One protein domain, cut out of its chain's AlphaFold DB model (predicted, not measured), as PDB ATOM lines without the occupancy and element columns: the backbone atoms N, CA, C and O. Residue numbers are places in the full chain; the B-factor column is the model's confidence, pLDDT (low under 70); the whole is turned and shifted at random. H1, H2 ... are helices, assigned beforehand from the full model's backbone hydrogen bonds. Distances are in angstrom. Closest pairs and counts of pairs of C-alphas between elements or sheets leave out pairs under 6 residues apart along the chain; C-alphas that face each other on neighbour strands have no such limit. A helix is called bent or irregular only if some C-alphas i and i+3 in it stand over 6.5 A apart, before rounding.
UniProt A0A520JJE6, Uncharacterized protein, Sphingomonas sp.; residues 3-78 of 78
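What this domain is: This is residues 3 to 78 of the 78 residues of an uncharacterized protein of Sphingomonas sp. (UniProt A0A520JJE6). A small helical body has a long arm sticking out of it: H2 and H3 meet at a corner as a V, H1 packs on H3, and the arm, with H4 in it, makes the length. Residues 54 to 59, of which 54 to 57 belong to H3, and residues 61 to 78 stick out. The printed part has 76 residues with four named helices, H1 to H4 in that order, and no named strand; its class is all helix. The whole is extended, with a radius of gyration of the C-alphas of 18.8 A and spans of 60 by 28 by 19 A.

How they stand to each other: H3, residues 43 to 57, is the longest helix. It touches H1, residues 14 to 21, where the closest C-alphas, those of Ala 21 and Gln 49, are 5.2 A apart. Their lines stand at a steep tilt of 41 degrees, opposite ways. H2, residues 28 to 41, and H3 meet only through their link. H4, residues 64 to 76, is apart from H1, H2 and H3. Every O i to N i+4 pair is within hydrogen-bond range in H4, against 9 of 11 in H3, 6 of 10 in H2 and 0 of 4 in H1, where 4 of 5 O i to N i+3 pairs are.

Where its parts are: H3 is 21.1 A long, H2 18.9 A, H4 18.8 A and H1 13.0 A. H1 begins at C-alpha 14 (-31.564, 6.846, -38.607), and H4 ends at C-alpha 76 (-56.069, -22.857, -55.477). Three helices are irregular: C-alphas 15 and 18 of H1 are 7.8 A apart, 36 and 39 of H2 7.1 A, and 44 and 47 of H3 7.3 A.

The domain as a whole: The two C-alphas farthest apart, those of Asp 29 and Arg 78, are 60.8 A apart. The printed part has no cut and no long link. The mean pLDDT of the printed part is 95.4, and residue 78 is under 70.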
ATOM      1  N   LEU A   3     -38.414   7.707 -24.056       96.94
ATOM      2  CA  LEU A   3     -37.422   8.042 -23.038       96.94
ATOM      3  C   LEU A   3     -36.033   7.748 -23.601       96.94
ATOM      4  O   LEU A   3     -35.729   6.598 -23.915       96.94
ATOM      5  N   ASN A   4     -35.188   8.768 -23.682       97.38
ATOM      6  CA  ASN A   4     -33.784   8.628 -24.027       97.38
ATOM      7  C   ASN A   4     -32.956   8.299 -22.778       97.38
ATOM      8  O   ASN A   4     -32.206   9.120 -22.263       97.38
ATOM      9  N   ALA A   5     -33.113   7.082 -22.259       95.06
ATOM     10  CA  ALA A   5     -32.453   6.668 -21.019       95.06
ATOM     11  C   ALA A   5     -30.920   6.550 -21.131       95.06
ATOM     12  O   ALA A   5     -30.246   6.423 -20.113       95.06
ATOM     13  N   LEU A   6     -30.388   6.530 -22.356       94.44
ATOM     14  CA  LEU A   6     -28.978   6.259 -22.647       94.44
ATOM     15  C   LEU A   6     -28.227   7.484 -23.188       94.44
ATOM     16  O   LEU A   6     -27.099   7.320 -23.639       94.44
ATOM     17  N   ASP A   7     -28.847   8.670 -23.174       94.88
ATOM     18  CA  ASP A   7     -28.282   9.901 -23.750       94.88
ATOM     19  C   ASP A   7     -27.790   9.707 -25.202       94.88
ATOM     20  O   ASP A   7     -26.709  10.132 -25.606       94.88
ATOM     21  N   ALA A   8     -28.581   8.989 -26.005       96.69
ATOM     22  CA  ALA A   8     -28.253   8.721 -27.397       96.69
ATOM     23  C   ALA A   8     -28.375  10.001 -28.244       96.69
ATOM     24  O   ALA A   8     -29.361  10.736 -28.121       96.69
ATOM     25  N   ASP A   9     -27.447  10.219 -29.186       96.00
ATOM     26  CA  ASP A   9     -27.547  11.267 -30.224       96.00
ATOM     27  C   ASP A   9     -28.524  10.848 -31.339       96.00
ATOM     28  O   ASP A   9     -28.205  10.772 -32.526       96.00
ATOM     29  N   TRP A  10     -29.753  10.538 -30.935       95.56
ATOM     30  CA  TRP A  10     -30.776   9.900 -31.759       95.56
ATOM     31  C   TRP A  10     -31.198  10.733 -32.977       95.56
ATOM     32  O   TRP A  10     -31.760  10.209 -33.931       95.56
ATOM     33  N   ARG A  11     -30.933  12.046 -32.975       95.19
ATOM     34  CA  ARG A  11     -31.254  12.929 -34.109       95.19
ATOM     35  C   ARG A  11     -30.306  12.749 -35.291       95.19
ATOM     36  O   ARG A  11     -30.636  13.210 -36.381       95.19
ATOM     37  N   LYS A  12     -29.138  12.143 -35.073       95.50
ATOM     38  CA  LYS A  12     -28.127  11.893 -36.108       95.50
ATOM     39  C   LYS A  12     -28.025  10.423 -36.508       95.50
ATOM     40  O   LYS A  12     -27.166  10.088 -37.317       95.50
ATOM     41  N   ASP A  13     -28.874   9.567 -35.948       96.12
ATOM     42  CA  ASP A  13     -28.877   8.132 -36.206       96.12
ATOM     43  C   ASP A  13     -30.267   7.691 -36.679       96.12
ATOM     44  O   ASP A  13     -31.248   7.706 -35.932       96.12
ATOM     45  N   ASP A  14     -30.333   7.278 -37.945       94.75
ATOM     46  CA  ASP A  14     -31.564   6.846 -38.607       94.75
ATOM     47  C   ASP A  14     -32.205   5.620 -37.939       94.75
ATOM     48  O   ASP A  14     -33.417   5.416 -38.055       94.75
ATOM     49  N   SER A  15     -31.445   4.842 -37.161       94.31
ATOM     50  CA  SER A  15     -31.972   3.732 -36.355       94.31
ATOM     51  C   SER A  15     -33.012   4.208 -35.334       94.31
ATOM     52  O   SER A  15     -33.886   3.441 -34.927       94.31
ATOM     53  N   TYR A  16     -32.961   5.488 -34.952       96.12
ATOM     54  CA  TYR A  16     -33.910   6.129 -34.045       96.12
ATOM     55  C   TYR A  16     -34.956   6.986 -34.763       96.12
ATOM     56  O   TYR A  16     -35.715   7.690 -34.097       96.12
ATOM     57  N   ALA A  17     -35.068   6.931 -36.095       95.31
ATOM     58  CA  ALA A  17     -35.988   7.783 -36.856       95.31
ATOM     59  C   ALA A  17     -37.441   7.727 -36.336       95.31
ATOM     60  O   ALA A  17     -38.139   8.745 -36.309       95.31
ATOM     61  N   MET A  18     -37.887   6.570 -35.828       95.75
ATOM     62  CA  MET A  18     -39.215   6.407 -35.220       95.75
ATOM     63  C   MET A  18     -39.458   7.312 -33.998       95.75
ATOM     64  O   MET A  18     -40.610   7.610 -33.685       95.75
ATOM     65  N   TRP A  19     -38.417   7.796 -33.312       97.00
ATOM     66  CA  TRP A  19     -38.559   8.696 -32.162       97.00
ATOM     67  C   TRP A  19     -39.131  10.064 -32.548       97.00
ATOM     68  O   TRP A  19     -39.768  10.714 -31.720       97.00
ATOM     69  N   GLY A  20     -39.040  10.458 -33.824       96.00
ATOM     70  CA  GLY A  20     -39.741  11.630 -34.361       96.00
ATOM     71  C   GLY A  20     -41.274  11.532 -34.290       96.00
ATOM     72  O   GLY A  20     -41.969  12.539 -34.421       96.00
ATOM     73  N   ALA A  21     -41.822  10.341 -34.024       96.38
ATOM     74  CA  ALA A  21     -43.253  10.103 -33.871       96.38
ATOM     75  C   ALA A  21     -43.828  10.581 -32.525       96.38
ATOM     76  O   ALA A  21     -45.014  10.380 -32.261       96.38
ATOM     77  N   GLY A  22     -43.031  11.183 -31.642       96.81
ATOM     78  CA  GLY A  22     -43.523  11.654 -30.354       96.81
ATOM     79  C   GLY A  22     -42.528  12.520 -29.600       96.81
ATOM     80  O   GLY A  22     -41.386  12.697 -30.003       96.81
ATOM     81  N   GLN A  23     -42.972  13.049 -28.459       97.25
ATOM     82  CA  GLN A  23     -42.069  13.741 -27.545       97.25
ATOM     83  C   GLN A  23     -41.005  12.759 -27.047       97.25
ATOM     84  O   GLN A  23     -41.366  11.712 -26.507       97.25
ATOM     85  N   VAL A  24     -39.733  13.124 -27.181       97.31
ATOM     86  CA  VAL A  24     -38.611  12.450 -26.521       97.31
ATOM     87  C   VAL A  24     -38.292  13.214 -25.238       97.31
ATOM     88  O   VAL A  24     -38.210  14.444 -25.260       97.31
ATOM     89  N   VAL A  25     -38.188  12.507 -24.117       97.56
ATOM     90  CA  VAL A  25     -37.736  13.054 -22.832       97.56
ATOM     91  C   VAL A  25     -36.398  12.437 -22.456       97.56
ATOM     92  O   VAL A  25     -36.156  11.270 -22.747       97.56
ATOM     93  N   GLU A  26     -35.544  13.221 -21.809       96.88
ATOM     94  CA  GLU A  26     -34.169  12.816 -21.478       96.88
ATOM     95  C   GLU A  26     -34.059  12.223 -20.060       96.88
ATOM     96  O   GLU A  26     -33.051  11.627 -19.698       96.88
ATOM     97  N   THR A  27     -35.097  12.374 -19.232       95.94
ATOM     98  CA  THR A  27     -35.065  11.997 -17.814       95.94
ATOM     99  C   THR A  27     -36.328  11.245 -17.391       95.94
ATOM    100  O   THR A  27     -37.417  11.438 -17.939       95.94
ATOM    101  N   LEU A  28     -36.184  10.347 -16.408       96.00
ATOM    102  CA  LEU A  28     -37.267   9.458 -15.969       96.00
ATOM    103  C   LEU A  28     -38.390  10.198 -15.225       96.00
ATOM    104  O   LEU A  28     -39.559   9.850 -15.374       96.00
ATOM    105  N   ASP A  29     -38.061  11.238 -14.461       97.12
ATOM    106  CA  ASP A  29     -39.028  12.111 -13.778       97.12
ATOM    107  C   ASP A  29     -39.987  12.809 -14.756       97.12
ATOM    108  O   ASP A  29     -41.144  13.071 -14.426       97.12
ATOM    109  N   MET A  30     -39.548  13.030 -15.997       97.12
ATOM    110  CA  MET A  30     -40.361  13.625 -17.055       97.12
ATOM    111  C   MET A  30     -41.275  12.628 -17.772       97.12
ATOM    112  O   MET A  30     -42.136  13.057 -18.549       97.12
ATOM    113  N   LEU A  31     -41.145  11.325 -17.504       94.62
ATOM    114  CA  LEU A  31     -41.901  10.282 -18.194       94.62
ATOM    115  C   LEU A  31     -43.411  10.402 -17.953       94.62
ATOM    116  O   LEU A  31     -44.175  10.496 -18.915       94.62
ATOM    117  N   ILE A  32     -43.840  10.434 -16.684       96.94
ATOM    118  CA  ILE A  32     -45.267  10.519 -16.329       96.94
ATOM    119  C   ILE A  32     -45.883  11.841 -16.813       96.94
ATOM    120  O   ILE A  32     -46.865  11.784 -17.557       96.94
ATOM    121  N   PRO A  33     -45.277  13.021 -16.557       97.19
ATOM    122  CA  PRO A  33     -45.802  14.275 -17.091       97.19
ATOM    123  C   PRO A  33     -45.892  14.306 -18.626       97.19
ATOM    124  O   PRO A  33     -46.798  14.918 -19.194       97.19
ATOM    125  N   ALA A  34     -44.943  13.687 -19.338       96.75
ATOM    126  CA  ALA A  34     -44.988  13.612 -20.798       96.75
ATOM    127  C   ALA A  34     -46.087  12.672 -21.305       96.75
ATOM    128  O   ALA A  34     -46.713  12.977 -22.322       96.75
ATOM    129  N   LEU A  35     -46.349  11.566 -20.602       95.81
ATOM    130  CA  LEU A  35     -47.455  10.661 -20.913       95.81
ATOM    131  C   LEU A  35     -48.806  11.365 -20.765       95.81
ATOM    132  O   LEU A  35     -49.623  11.301 -21.680       95.81
ATOM    133  N   GLU A  36     -49.012  12.096 -19.672       97.62
ATOM    134  CA  GLU A  36     -50.256  12.832 -19.411       97.62
ATOM    135  C   GLU A  36     -50.540  13.903 -20.474       97.62
ATOM    136  O   GLU A  36     -51.682  14.094 -20.888       97.62
ATOM    137  N   ARG A  37     -49.499  14.581 -20.975       96.25
ATOM    138  CA  ARG A  37     -49.634  15.578 -22.053       96.25
ATOM    139  C   ARG A  37     -49.773  14.968 -23.446       96.25
ATOM    140  O   ARG A  37     -50.164  15.681 -24.374       96.25
ATOM    141  N   ALA A  38     -49.434  13.691 -23.627       95.75
ATOM    142  CA  ALA A  38     -49.357  13.066 -24.944       95.75
ATOM    143  C   ALA A  38     -50.666  13.156 -25.753       95.75
ATOM    144  O   ALA A  38     -50.565  13.492 -26.934       95.75
ATOM    145  N   PRO A  39     -51.872  12.952 -25.179       95.81
ATOM    146  CA  PRO A  39     -53.122  13.081 -25.932       95.81
ATOM    147  C   PRO A  39     -53.318  14.481 -26.524       95.81
ATOM    148  O   PRO A  39     -53.657  14.620 -27.695       95.81
ATOM    149  N   VAL A  40     -53.029  15.527 -25.742       96.38
ATOM    150  CA  VAL A  40     -53.164  16.928 -26.178       96.38
ATOM    151  C   VAL A  40     -52.093  17.296 -27.209       96.38
ATOM    152  O   VAL A  40     -52.351  18.044 -28.149       96.38
ATOM    153  N   ALA A  41     -50.882  16.759 -27.057       94.38
ATOM    154  CA  ALA A  41     -49.769  17.025 -27.961       94.38
ATOM    155  C   ALA A  41     -49.783  16.161 -29.236       94.38
ATOM    156  O   ALA A  41     -48.987  16.421 -30.139       94.38
ATOM    157  N   HIS A  42     -50.653  15.147 -29.326       94.56
ATOM    158  CA  HIS A  42     -50.613  14.121 -30.371       94.56
ATOM    159  C   HIS A  42     -50.696  14.699 -31.789       94.56
ATOM    160  O   HIS A  42     -49.933  14.293 -32.667       94.56
ATOM    161  N   SER A  43     -51.553  15.701 -32.002       97.31
ATOM    162  CA  SER A  43     -51.751  16.336 -33.311       97.31
ATOM    163  C   SER A  43     -50.462  16.901 -33.920       97.31
ATOM    164  O   SER A  43     -50.323  16.921 -35.140       97.31
ATOM    165  N   ARG A  44     -49.479  17.282 -33.092       97.56
ATOM    166  CA  ARG A  44     -48.166  17.774 -33.544       97.56
ATOM    167  C   ARG A  44     -47.333  16.697 -34.240       97.56
ATOM    168  O   ARG A  44     -46.495  17.027 -35.071       97.56
ATOM    169  N   TYR A  45     -47.560  15.428 -33.907       97.44
ATOM    170  CA  TYR A  45     -46.796  14.291 -34.426       97.44
ATOM    171  C   TYR A  45     -47.542  13.515 -35.513       97.44
ATOM    172  O   TYR A  45     -46.918  12.744 -36.237       97.44
ATOM    173  N   ALA A  46     -48.852  13.734 -35.665       96.56
ATOM    174  CA  ALA A  46     -49.705  12.971 -36.576       96.56
ATOM    175  C   ALA A  46     -49.190  12.969 -38.028       96.56
ATOM    176  O   ALA A  46     -49.149  11.924 -38.671       96.56
ATOM    177  N   ALA A  47     -48.730  14.119 -38.533       96.62
ATOM    178  CA  ALA A  47     -48.185  14.216 -39.888       96.62
ATOM    179  C   ALA A  47     -46.888  13.404 -40.061       96.62
ATOM    180  O   ALA A  47     -46.720  12.711 -41.066       96.62
ATOM    181  N   PHE A  48     -45.986  13.460 -39.073       97.12
ATOM    182  CA  PHE A  48     -44.770  12.648 -39.080       97.12
ATOM    183  C   PHE A  48     -45.116  11.160 -39.026       97.12
ATOM    184  O   PHE A  48     -44.605  10.393 -39.832       97.12
ATOM    185  N   GLN A  49     -46.012  10.764 -38.118       96.31
ATOM    186  CA  GLN A  49     -46.456   9.380 -37.952       96.31
ATOM    187  C   GLN A  49     -47.051   8.820 -39.244       96.31
ATOM    188  O   GLN A  49     -46.638   7.757 -39.692       96.31
ATOM    189  N   ALA A  50     -47.972   9.551 -39.877       95.06
ATOM    190  CA  ALA A  50     -48.606   9.116 -41.117       95.06
ATOM    191  C   ALA A  50     -47.583   8.909 -42.243       95.06
ATOM    192  O   ALA A  50     -47.626   7.892 -42.934       95.06
ATOM    193  N   ARG A  51     -46.638   9.846 -42.401       95.50
ATOM    194  CA  ARG A  51     -45.549   9.713 -43.375       95.50
ATOM    195  C   ARG A  51     -44.656   8.520 -43.048       95.50
ATOM    196  O   ARG A  51     -44.455   7.675 -43.904       95.50
ATOM    197  N   PHE A  52     -44.180   8.424 -41.811       95.81
ATOM    198  CA  PHE A  52     -43.254   7.377 -41.387       95.81
ATOM    199  C   PHE A  52     -43.844   5.973 -41.569       95.81
ATOM    200  O   PHE A  52     -43.178   5.086 -42.090       95.81
ATOM    201  N   VAL A  53     -45.117   5.776 -41.207       94.44
ATOM    202  CA  VAL A  53     -45.812   4.495 -41.409       94.44
ATOM    203  C   VAL A  53     -45.976   4.191 -42.898       94.44
ATOM    204  O   VAL A  53     -45.749   3.056 -43.308       94.44
ATOM    205  N   LYS A  54     -46.329   5.183 -43.723       95.00
ATOM    206  CA  LYS A  54     -46.433   5.006 -45.177       95.00
ATOM    207  C   LYS A  54     -45.087   4.646 -45.808       95.00
ATOM    208  O   LYS A  54     -45.039   3.752 -46.646       95.00
ATOM    209  N   ASP A  55     -44.011   5.304 -45.396       94.62
ATOM    210  CA  ASP A  55     -42.667   5.042 -45.913       94.62
ATOM    211  C   ASP A  55     -42.177   3.642 -45.500       94.62
ATOM    212  O   ASP A  55     -41.550   2.950 -46.297       94.62
ATOM    213  N   ALA A  56     -42.510   3.196 -44.283       92.19
ATOM    214  CA  ALA A  56     -42.102   1.891 -43.763       92.19
ATOM    215  C   ALA A  56     -42.944   0.715 -44.289       92.19
ATOM    216  O   ALA A  56     -42.408  -0.367 -44.521       92.19
ATOM    217  N   LEU A  57     -44.263   0.892 -44.434       91.88
ATOM    218  CA  LEU A  57     -45.208  -0.194 -44.734       91.88
ATOM    219  C   LEU A  57     -45.778  -0.143 -46.158       91.88
ATOM    220  O   LEU A  57     -46.401  -1.106 -46.604       91.88
ATOM    221  N   GLY A  58     -45.594   0.961 -46.882       92.44
ATOM    222  CA  GLY A  58     -46.195   1.174 -48.193       92.44
ATOM    223  C   GLY A  58     -47.689   1.489 -48.099       92.44
ATOM    224  O   GLY A  58     -48.087   2.542 -47.598       92.44
ATOM    225  N   ASP A  59     -48.535   0.605 -48.637       91.06
ATOM    226  CA  ASP A  59     -49.989   0.792 -48.598       91.06
ATOM    227  C   ASP A  59     -50.541   0.548 -47.187       91.06
ATOM    228  O   ASP A  59     -50.596  -0.582 -46.706       91.06
ATOM    229  N   ILE A  60     -50.995   1.631 -46.555       91.12
ATOM    230  CA  ILE A  60     -51.588   1.642 -45.211       91.12
ATOM    231  C   ILE A  60     -53.123   1.550 -45.229       91.12
ATOM    232  O   ILE A  60     -53.772   1.723 -44.197       91.12
ATOM    233  N   GLY A  61     -53.728   1.328 -46.399       90.00
ATOM    234  CA  GLY A  61     -55.165   1.133 -46.536       90.00
ATOM    235  C   GLY A  61     -55.643  -0.206 -45.963       90.00
ATOM    236  O   GLY A  61     -54.915  -1.195 -45.909       90.00
ATOM    237  N   GLY A  62     -56.925  -0.282 -45.604       92.88
ATOM    238  CA  GLY A  62     -57.547  -1.502 -45.066       92.88
ATOM    239  C   GLY A  62     -57.777  -2.633 -46.082       92.88
ATOM    240  O   GLY A  62     -58.426  -3.619 -45.751       92.88
ATOM    241  N   GLY A  63     -57.291  -2.502 -47.321       95.62
ATOM    242  CA  GLY A  63     -57.541  -3.452 -48.415       95.62
ATOM    243  C   GLY A  63     -56.657  -4.702 -48.403       95.62
ATOM    244  O   GLY A  63     -56.883  -5.609 -49.205       95.62
ATOM    245  N   ALA A  64     -55.662  -4.771 -47.515       93.62
ATOM    246  CA  ALA A  64     -54.719  -5.887 -47.461       93.62
ATOM    247  C   ALA A  64     -55.395  -7.272 -47.335       93.62
ATOM    248  O   ALA A  64     -55.019  -8.156 -48.108       93.62
ATOM    249  N   PRO A  65     -56.421  -7.481 -46.478       95.56
ATOM    250  CA  PRO A  65     -57.088  -8.780 -46.381       95.56
ATOM    251  C   PRO A  65     -57.774  -9.208 -47.681       95.56
ATOM    252  O   PRO A  65     -57.687 -10.371 -48.066       95.56
ATOM    253  N   ALA A  66     -58.416  -8.270 -48.386       97.56
ATOM    254  CA  ALA A  66     -59.092  -8.561 -49.647       97.56
ATOM    255  C   ALA A  66     -58.091  -8.975 -50.736       97.56
ATOM    256  O   ALA A  66     -58.295  -9.989 -51.393       97.56
ATOM    257  N   ARG A  67     -56.973  -8.244 -50.871       95.19
ATOM    258  CA  ARG A  67     -55.903  -8.603 -51.816       95.19
ATOM    259  C   ARG A  67     -55.307  -9.973 -51.508       95.19
ATOM    260  O   ARG A  67     -55.137 -10.776 -52.414       95.19
ATOM    261  N   ALA A  68     -55.036 -10.256 -50.234       96.06
ATOM    262  CA  ALA A  68     -54.519 -11.556 -49.823       96.06
ATOM    263  C   ALA A  68     -55.492 -12.695 -50.174       96.06
ATOM    264  O   ALA A  68     -55.069 -13.723 -50.695       96.06
ATOM    265  N   ALA A  69     -56.795 -12.504 -49.941       98.00
ATOM    266  CA  ALA A  69     -57.811 -13.488 -50.303       98.00
ATOM    267  C   ALA A  69     -57.858 -13.748 -51.820       98.00
ATOM    268  O   ALA A  69     -57.954 -14.904 -52.229       98.00
ATOM    269  N   THR A  70     -57.742 -12.702 -52.647       98.00
ATOM    270  CA  THR A  70     -57.675 -12.834 -54.111       98.00
ATOM    271  C   THR A  70     -56.511 -13.723 -54.552       98.00
ATOM    272  O   THR A  70     -56.725 -14.650 -55.330       98.00
ATOM    273  N   GLU A  71     -55.307 -13.499 -54.022       97.88
ATOM    274  CA  GLU A  71     -54.125 -14.295 -54.387       97.88
ATOM    275  C   GLU A  71     -54.237 -15.759 -53.932       97.88
ATOM    276  O   GLU A  71     -53.826 -16.670 -54.650       97.88
ATOM    277  N   ILE A  72     -54.833 -16.007 -52.759       98.12
ATOM    278  CA  ILE A  72     -55.067 -17.370 -52.256       98.12
ATOM    279  C   ILE A  72     -56.016 -18.135 -53.182       98.12
ATOM    280  O   ILE A  72     -55.722 -19.270 -53.549       98.12
ATOM    281  N   LEU A  73     -57.140 -17.526 -53.570       98.25
ATOM    282  CA  LEU A  73     -58.104 -18.163 -54.472       98.25
ATOM    283  C   LEU A  73     -57.468 -18.468 -55.834       98.25
ATOM    284  O   LEU A  73     -57.573 -19.594 -56.311       98.25
ATOM    285  N   ALA A  74     -56.713 -17.521 -56.396       97.75
ATOM    286  CA  ALA A  74     -55.997 -17.721 -57.654       97.75
ATOM    287  C   ALA A  74     -54.967 -18.865 -57.589       97.75
ATOM    288  O   ALA A  74     -54.752 -19.567 -58.575       97.75
ATOM    289  N   ALA A  75     -54.325 -19.075 -56.435       97.56
ATOM    290  CA  ALA A  75     -53.385 -20.175 -56.238       97.56
ATOM    291  C   ALA A  75     -54.070 -21.549 -56.135       97.56
ATOM    292  O   ALA A  75     -53.473 -22.540 -56.543       97.56
ATOM    293  N   LEU A  76     -55.292 -21.615 -55.597       97.06
ATOM    294  CA  LEU A  76     -56.069 -22.857 -55.477       97.06
ATOM    295  C   LEU A  76     -56.690 -23.309 -56.806       97.06
ATOM    296  O   LEU A  76     -56.994 -24.488 -56.965       97.06
ATOM    297  N   GLU A  77     -56.895 -22.381 -57.738       93.44
ATOM    298  CA  GLU A  77     -57.459 -22.642 -59.069       93.44
ATOM    299  C   GLU A  77     -56.406 -23.079 -60.111       93.44
ATOM    300  O   GLU A  77     -56.756 -23.328 -61.267       93.44
ATOM    301  N   ARG A  78     -55.127 -23.179 -59.721       65.38
ATOM    302  CA  ARG A  78     -54.013 -23.671 -60.553       65.38
ATOM    303  C   ARG A  78     -53.742 -25.156 -60.356       65.38
ATOM    304  O   ARG A  78     -53.327 -25.775 -61.361       65.38
TER     305      ARG A  78